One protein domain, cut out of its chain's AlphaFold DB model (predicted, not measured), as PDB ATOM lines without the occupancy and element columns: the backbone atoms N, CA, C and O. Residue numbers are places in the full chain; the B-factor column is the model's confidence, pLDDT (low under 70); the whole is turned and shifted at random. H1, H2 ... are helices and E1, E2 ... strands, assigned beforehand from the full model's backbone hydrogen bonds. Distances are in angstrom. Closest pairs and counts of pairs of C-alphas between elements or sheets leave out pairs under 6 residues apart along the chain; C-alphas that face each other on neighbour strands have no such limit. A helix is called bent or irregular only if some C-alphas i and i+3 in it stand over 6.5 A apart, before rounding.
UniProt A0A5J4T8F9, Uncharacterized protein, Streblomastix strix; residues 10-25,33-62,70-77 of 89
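What this domain is: This is residues 10 to 25, 33 to 62 and 70 to 77 of the 89 residues of an uncharacterized protein of Streblomastix strix (UniProt A0A5J4T8F9). A two-stranded hairpin, E1 and E2, stands on one side and a single helix, H1, on the other, with the lone strand E3 between them. After H1 the chain folds back, and E3 packs on the helix while coming near E2 without joining the hairpin's sheet. The printed part has 54 residues with one named helix and three named strands, in the order E1, E2, H1, E3, a mixed class of helices and strands. The sheet has the order E1 - E2 and is antiparallel. The whole is only just loose, close to compact, with a radius of gyration of the C-alphas of 12.2 A, and its rounded outline spans 29 by 27 by 25 A.

Where its parts are: E1 holds residues 10 to 15 and is 14.9 A long from first to last C-alpha, beginning at C-alpha 10 at (34.122, 89.441, 133.243). E2 holds residues 19 to 25 and is 18.3 A long. H1 holds residues 33 to 45 and is 18.7 A long, beginning at C-alpha 33 at (19.909, 79.757, 138.330). E3 holds residues 54 to 60, is 17.6 A long, and ends at C-alpha 60 at (28.835, 75.796, 128.544). Residues 70 to 77 hold no named helix and no named strand.

How they stand to each other: E1 and E2 form a hairpin, joined by a tight link of 3 residues. They are antiparallel neighbours, with 143 degrees between their N-to-C directions. The C-alphas of Val 10 and Lys 24 face each other at 4.3 A. N 11 and O 23 are 2.8 A apart, and N 21 and O 13 are 2.9 A apart, both within hydrogen-bond range. E2 and E3 are near each other, with 12 pairs of C-alphas within 10 A but no pair within 8 A. E3 pairs with no named strand. E3 and H1 have 5 pairs of C-alphas within 8 A, and their closest C-alphas, those of Ile 40 and Tyr 54, are 5.7 A apart. E1 is apart from both H1 and E3. In H1, which is not bent, every O i to N i+4 pair is within hydrogen-bond range.

The domain as a whole: The two C-alphas farthest apart, those of Pro 47 and Gly 61, are 35.1 A apart. Residues 26 to 32 are not printed, and the link from E2 to H1 runs across this cut, with C-alphas 25 and 33 at 13.7 A. Residues 63 to 69 are not printed either, and C-alphas 62 and 70 are 24.4 A apart. The link from H1 to E3, 8 residues, is short but not tight, and no link is long. The mean pLDDT of the printed part is 80.3, with residue 49 and residues 71 to 77 under 70.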
ATOM      1  N   VAL A  10      35.077  88.639 134.016       84.25
ATOM      2  CA  VAL A  10      34.122  89.441 133.243       84.25
ATOM      3  C   VAL A  10      34.806  89.915 131.974       84.25
ATOM      4  O   VAL A  10      35.865  90.535 132.040       84.25
ATOM      5  N   PHE A  11      34.178  89.641 130.838       84.31
ATOM      6  CA  PHE A  11      34.650  90.010 129.512       84.31
ATOM      7  C   PHE A  11      33.692  91.013 128.885       84.31
ATOM      8  O   PHE A  11      32.482  90.920 129.074       84.31
ATOM      9  N   GLN A  12      34.223  91.953 128.114       86.19
ATOM     10  CA  GLN A  12      33.415  92.738 127.190       86.19
ATOM     11  C   GLN A  12      33.301  91.946 125.887       86.19
ATOM     12  O   GLN A  12      34.318  91.579 125.304       86.19
ATOM     13  N   VAL A  13      32.078  91.663 125.445       88.06
ATOM     14  CA  VAL A  13      31.813  90.859 124.245       88.06
ATOM     15  C   VAL A  13      30.827  91.576 123.332       88.06
ATOM     16  O   VAL A  13      29.980  92.340 123.792       88.06
ATOM     17  N   TYR A  14      30.933  91.326 122.031       88.88
ATOM     18  CA  TYR A  14      29.963  91.797 121.051       88.88
ATOM     19  C   TYR A  14      28.992  90.668 120.701       88.88
ATOM     20  O   TYR A  14      29.414  89.561 120.366       88.88
ATOM     21  N   LYS A  15      27.693  90.954 120.776       86.94
ATOM     22  CA  LYS A  15      26.608  90.062 120.373       86.94
ATOM     23  C   LYS A  15      25.797  90.712 119.247       86.94
ATOM     24  O   LYS A  15      25.355  91.841 119.438       86.94
ATOM     25  N   PRO A  16      25.559  90.040 118.106       90.50
ATOM     26  CA  PRO A  16      24.846  90.642 116.973       90.50
ATOM     27  C   PRO A  16      23.453  91.190 117.319       90.50
ATOM     28  O   PRO A  16      23.028  92.196 116.766       90.50
ATOM     29  N   ASP A  17      22.760  90.541 118.254       91.50
ATOM     30  CA  ASP A  17      21.405  90.851 118.713       91.50
ATOM     31  C   ASP A  17      21.344  91.929 119.811       91.50
ATOM     32  O   ASP A  17      20.309  92.570 119.981       91.50
ATOM     33  N   LEU A  18      22.436  92.142 120.554       87.12
ATOM     34  CA  LEU A  18      22.462  92.997 121.755       87.12
ATOM     35  C   LEU A  18      23.524  94.107 121.715       87.12
ATOM     36  O   LEU A  18      23.551  94.969 122.590       87.12
ATOM     37  N   GLY A  19      24.417  94.096 120.727       89.94
ATOM     38  CA  GLY A  19      25.575  94.981 120.674       89.94
ATOM     39  C   GLY A  19      26.652  94.604 121.693       89.94
ATOM     40  O   GLY A  19      26.940  93.430 121.925       89.94
ATOM     41  N   VAL A  20      27.303  95.612 122.278       88.69
ATOM     42  CA  VAL A  20      28.365  95.407 123.272       88.69
ATOM     43  C   VAL A  20      27.746  95.114 124.638       88.69
ATOM     44  O   VAL A  20      27.022  95.940 125.188       88.69
ATOM     45  N   VAL A  21      28.082  93.960 125.208       90.31
ATOM     46  CA  VAL A  21      27.593  93.481 126.509       90.31
ATOM     47  C   VAL A  21      28.755  93.002 127.379       90.31
ATOM     48  O   VAL A  21      29.873  92.798 126.902       90.31
ATOM     49  N   ALA A  22      28.505  92.815 128.672       89.19
ATOM     50  CA  ALA A  22      29.444  92.155 129.566       89.19
ATOM     51  C   ALA A  22      29.053  90.679 129.751       89.19
ATOM     52  O   ALA A  22      27.882  90.349 129.925       89.19
ATOM     53  N   ALA A  23      30.040  89.786 129.727       89.69
ATOM     54  CA  ALA A  23      29.882  88.356 129.948       89.69
ATOM     55  C   ALA A  23      30.667  87.943 131.197       89.69
ATOM     56  O   ALA A  23      31.896  87.989 131.205       89.69
ATOM     57  N   LYS A  24      29.963  87.548 132.259       88.44
ATOM     58  CA  LYS A  24      30.570  86.984 133.468       88.44
ATOM     59  C   LYS A  24      30.655  85.468 133.332       88.44
ATOM     60  O   LYS A  24      29.626  84.811 133.220       88.44
ATOM     61  N   VAL A  25      31.865  84.930 133.374       88.50
ATOM     62  CA  VAL A  25      32.156  83.494 133.360       88.50
ATOM     63  C   VAL A  25      32.491  83.056 134.779       88.50
ATOM     64  O   VAL A  25      33.302  83.696 135.448       88.50
ATOM     65  N   ILE A  33      20.918  79.270 139.284       84.88
ATOM     66  CA  ILE A  33      19.909  79.757 138.330       84.88
ATOM     67  C   ILE A  33      18.695  80.411 139.009       84.88
ATOM     68  O   ILE A  33      18.131  81.358 138.464       84.88
ATOM     69  N   LYS A  34      18.296  79.943 140.202       86.50
ATOM     70  CA  LYS A  34      17.143  80.499 140.928       86.50
ATOM     71  C   LYS A  34      17.451  81.900 141.443       86.50
ATOM     72  O   LYS A  34      16.616  82.793 141.327       86.50
ATOM     73  N   GLU A  35      18.658  82.102 141.964       84.44
ATOM     74  CA  GLU A  35      19.118  83.431 142.377       84.44
ATOM     75  C   GLU A  35      19.175  84.387 141.194       84.44
ATOM     76  O   GLU A  35      18.644  85.491 141.284       84.44
ATOM     77  N   LEU A  36      19.725  83.950 140.058       84.00
ATOM     78  CA  LEU A  36      19.752  84.782 138.862       84.00
ATOM     79  C   LEU A  36      18.340  85.176 138.405       84.00
ATOM     80  O   LEU A  36      18.106  86.343 138.105       84.00
ATOM     81  N   GLN A  37      17.391  84.236 138.368       86.19
ATOM     82  CA  GLN A  37      16.003  84.533 137.995       86.19
ATOM     83  C   GLN A  37      15.358  85.553 138.937       86.19
ATOM     84  O   GLN A  37      14.653  86.449 138.475       86.19
ATOM     85  N   ASN A  38      15.617  85.448 140.242       84.81
ATOM     86  CA  ASN A  38      15.135  86.422 141.216       84.81
ATOM     87  C   ASN A  38      15.765  87.799 140.980       84.81
ATOM     88  O   ASN A  38      15.052  88.797 140.976       84.81
ATOM     89  N   ILE A  39      17.073  87.860 140.717       81.19
ATOM     90  CA  ILE A  39      17.770  89.119 140.427       81.19
ATOM     91  C   ILE A  39      17.240  89.760 139.138       81.19
ATOM     92  O   ILE A  39      17.006  90.965 139.124       81.19
ATOM     93  N   ILE A  40      17.002  88.978 138.076       82.19
ATOM     94  CA  ILE A  40      16.423  89.483 136.821       82.19
ATOM     95  C   ILE A  40      15.056  90.116 137.094       82.19
ATOM     96  O   ILE A  40      14.850  91.269 136.719       82.19
ATOM     97  N   LYS A  41      14.161  89.413 137.802       83.75
ATOM     98  CA  LYS A  41      12.831  89.936 138.160       83.75
ATOM     99  C   LYS A  41      12.928  91.234 138.962       83.75
ATOM    100  O   LYS A  41      12.353  92.241 138.568       83.75
ATOM    101  N   LEU A  42      13.744  91.243 140.018       80.31
ATOM    102  CA  LEU A  42      13.962  92.431 140.848       80.31
ATOM    103  C   LEU A  42      14.553  93.602 140.050       80.31
ATOM    104  O   LEU A  42      14.215  94.757 140.299       80.31
ATOM    105  N   SER A  43      15.426  93.317 139.079       76.75
ATOM    106  CA  SER A  43      16.029  94.352 138.236       76.75
ATOM    107  C   SER A  43      15.058  94.965 137.230       76.75
ATOM    108  O   SER A  43      15.223  96.127 136.872       76.75
ATOM    109  N   GLN A  44      14.036  94.217 136.803       75.00
ATOM    110  CA  GLN A  44      12.987  94.715 135.910       75.00
ATOM    111  C   GLN A  44      11.970  95.596 136.643       75.00
ATOM    112  O   GLN A  44      11.441  96.536 136.059       75.00
ATOM    113  N   GLU A  45      11.719  95.320 137.922       75.69
ATOM    114  CA  GLU A  45      10.775  96.076 138.755       75.69
ATOM    115  C   GLU A  45      11.386  97.360 139.353       75.69
ATOM    116  O   GLU A  45      10.661  98.223 139.852       75.69
ATOM    117  N   SER A  46      12.714  97.518 139.307       72.31
ATOM    118  CA  SER A  46      13.406  98.657 139.914       72.31
ATOM    119  C   SER A  46      13.654  99.800 138.916       72.31
ATOM    120  O   SER A  46      14.316  99.591 137.900       72.31
ATOM    121  N   PRO A  47      13.259 101.051 139.228       72.31
ATOM    122  CA  PRO A  47      13.597 102.217 138.408       72.31
ATOM    123  C   PRO A  47      15.059 102.678 138.574       72.31
ATOM    124  O   PRO A  47      15.427 103.736 138.070       72.31
ATOM    125  N   ASN A  48      15.898 101.940 139.311       74.88
ATOM    126  CA  ASN A  48      17.262 102.355 139.626       74.88
ATOM    127  C   ASN A  48      18.213 102.165 138.420       74.88
ATOM    128  O   ASN A  48      18.533 101.025 138.080       74.88
ATOM    129  N   PRO A  49      18.752 103.247 137.822       69.19
ATOM    130  CA  PRO A  49      19.638 103.155 136.658       69.19
ATOM    131  C   PRO A  49      21.045 102.628 136.990       69.19
ATOM    132  O   PRO A  49      21.816 102.338 136.079       69.19
ATOM    133  N   PHE A  50      21.401 102.508 138.273       72.56
ATOM    134  CA  PHE A  50      22.687 101.966 138.726       72.56
ATOM    135  C   PHE A  50      22.633 100.471 139.047       72.56
ATOM    136  O   PHE A  50      23.649  99.885 139.428       72.56
ATOM    137  N   LEU A  51      21.458  99.853 138.928       72.69
ATOM    138  CA  LEU A  51      21.304  98.428 139.146       72.69
ATOM    139  C   LEU A  51      21.803  97.664 137.917       72.69
ATOM    140  O   LEU A  51      21.404  97.940 136.787       72.69
ATOM    141  N   LEU A  52      22.682  96.691 138.147       77.31
ATOM    142  CA  LEU A  52      23.201  95.833 137.089       77.31
ATOM    143  C   LEU A  52      22.061  94.989 136.505       77.31
ATOM    144  O   LEU A  52      21.456  94.188 137.220       77.31
ATOM    145  N   LYS A  53      21.798  95.152 135.208       83.06
ATOM    146  CA  LYS A  53      20.756  94.399 134.512       83.06
ATOM    147  C   LYS A  53      21.326  93.141 133.886       83.06
ATOM    148  O   LYS A  53      22.204  93.184 133.022       83.06
ATOM    149  N   TYR A  54      20.794  92.015 134.331       86.25
ATOM    150  CA  TYR A  54      21.101  90.705 133.789       86.25
ATOM    151  C   TYR A  54      20.167  90.421 132.613       86.25
ATOM    152  O   TYR A  54      18.957  90.596 132.725       86.25
ATOM    153  N   ILE A  55      20.736  89.995 131.488       87.00
ATOM    154  CA  ILE A  55      20.002  89.762 130.240       87.00
ATOM    155  C   ILE A  55      19.684  88.275 130.099       87.00
ATOM    156  O   ILE A  55      18.542  87.893 129.856       87.00
ATOM    157  N   SER A  56      20.692  87.415 130.256       88.38
ATOM    158  CA  SER A  56      20.527  85.964 130.157       88.38
ATOM    159  C   SER A  56      21.683  85.224 130.816       88.38
ATOM    160  O   SER A  56      22.711  85.814 131.139       88.38
ATOM    161  N   ALA A  57      21.536  83.918 131.005       90.38
ATOM    162  CA  ALA A  57      22.652  83.050 131.337       90.38
ATOM    163  C   ALA A  57      22.532  81.725 130.606       90.38
ATOM    164  O   ALA A  57      21.428  81.254 130.336       90.38
ATOM    165  N   ASN A  58      23.680  81.137 130.299       91.12
ATOM    166  CA  ASN A  58      23.759  79.832 129.679       91.12
ATOM    167  C   ASN A  58      24.939  79.041 130.244       91.12
ATOM    168  O   ASN A  58      25.943  79.623 130.656       91.12
ATOM    169  N   ILE A  59      24.814  77.718 130.262       91.75
ATOM    170  CA  ILE A  59      25.865  76.817 130.739       91.75
ATOM    171  C   ILE A  59      26.606  76.257 129.524       91.75
ATOM    172  O   ILE A  59      25.984  75.749 128.594       91.75
ATOM    173  N   TYR A  60      27.932  76.333 129.554       89.75
ATOM    174  CA  TYR A  60      28.835  75.796 128.544       89.75
ATOM    175  C   TYR A  60      29.832  74.852 129.224       89.75
ATOM    176  O   TYR A  60      30.840  75.288 129.784       89.75
ATOM    177  N   GLY A  61      29.531  73.552 129.199       91.31
ATOM    178  CA  GLY A  61      30.317  72.541 129.913       91.31
ATOM    179  C   GLY A  61      30.331  72.801 131.424       91.31
ATOM    180  O   GLY A  61      29.272  72.923 132.042       91.31
ATOM    181  N   GLU A  62      31.530  72.934 131.990       90.94
ATOM    182  CA  GLU A  62      31.758  73.195 133.422       90.94
ATOM    183  C   GLU A  62      31.684  74.682 133.803       90.94
ATOM    184  O   GLU A  62      31.891  75.045 134.958       90.94
ATOM    185  N   VAL A  70      26.600  96.475 129.943       75.56
ATOM    186  CA  VAL A  70      27.889  97.079 130.291       75.56
ATOM    187  C   VAL A  70      27.653  98.214 131.283       75.56
ATOM    188  O   VAL A  70      27.145  99.272 130.926       75.56
ATOM    189  N   CYS A  71      28.087  98.028 132.528       67.38
ATOM    190  CA  CYS A  71      28.152  99.114 133.500       67.38
ATOM    191  C   CYS A  71      29.571  99.685 133.588       67.38
ATOM    192  O   CYS A  71      30.539  98.952 133.800       67.38
ATOM    193  N   THR A  72      29.696 101.013 133.555       58.41
ATOM    194  CA  THR A  72      30.970 101.747 133.689       58.41
ATOM    195  C   THR A  72      31.771 101.356 134.940       58.41
ATOM    196  O   THR A  72      33.000 101.408 134.944       58.41
ATOM    197  N   VAL A  73      31.098 100.916 136.012       55.38
ATOM    198  CA  VAL A  73      31.737 100.429 137.249       55.38
ATOM    199  C   VAL A  73      32.480  99.104 137.042       55.38
ATOM    200  O   VAL A  73      33.546  98.917 137.631       55.38
ATOM    201  N   LEU A  74      31.977  98.210 136.182       54.66
ATOM    202  CA  LEU A  74      32.659  96.954 135.854       54.66
ATOM    203  C   LEU A  74      33.991  97.237 135.147       54.66
ATOM    204  O   LEU A  74      35.003  96.635 135.493       54.66
ATOM    205  N   LEU A  75      34.026  98.247 134.273       52.28
ATOM    206  CA  LEU A  75      35.232  98.683 133.557       52.28
ATOM    207  C   LEU A  75      36.307  99.316 134.466       52.28
ATOM    208  O   LEU A  75      37.465  99.411 134.066       52.28
ATOM    209  N   ARG A  76      35.969  99.732 135.699       48.00
ATOM    210  CA  ARG A  76      36.930 100.339 136.643       48.00
ATOM    211  C   ARG A  76      37.702  99.335 137.500       48.00
ATOM    212  O   ARG A  76      38.726  99.708 138.076       48.00
ATOM    213  N   ARG A  77      37.278  98.068 137.596       47.09
ATOM    214  CA  ARG A  77      38.120  97.034 138.219       47.09
ATOM    215  C   ARG A  77      39.137  96.570 137.176       47.09
ATOM    216  O   ARG A  77      38.768  95.941 136.194       47.09
TER     217      ARG A  77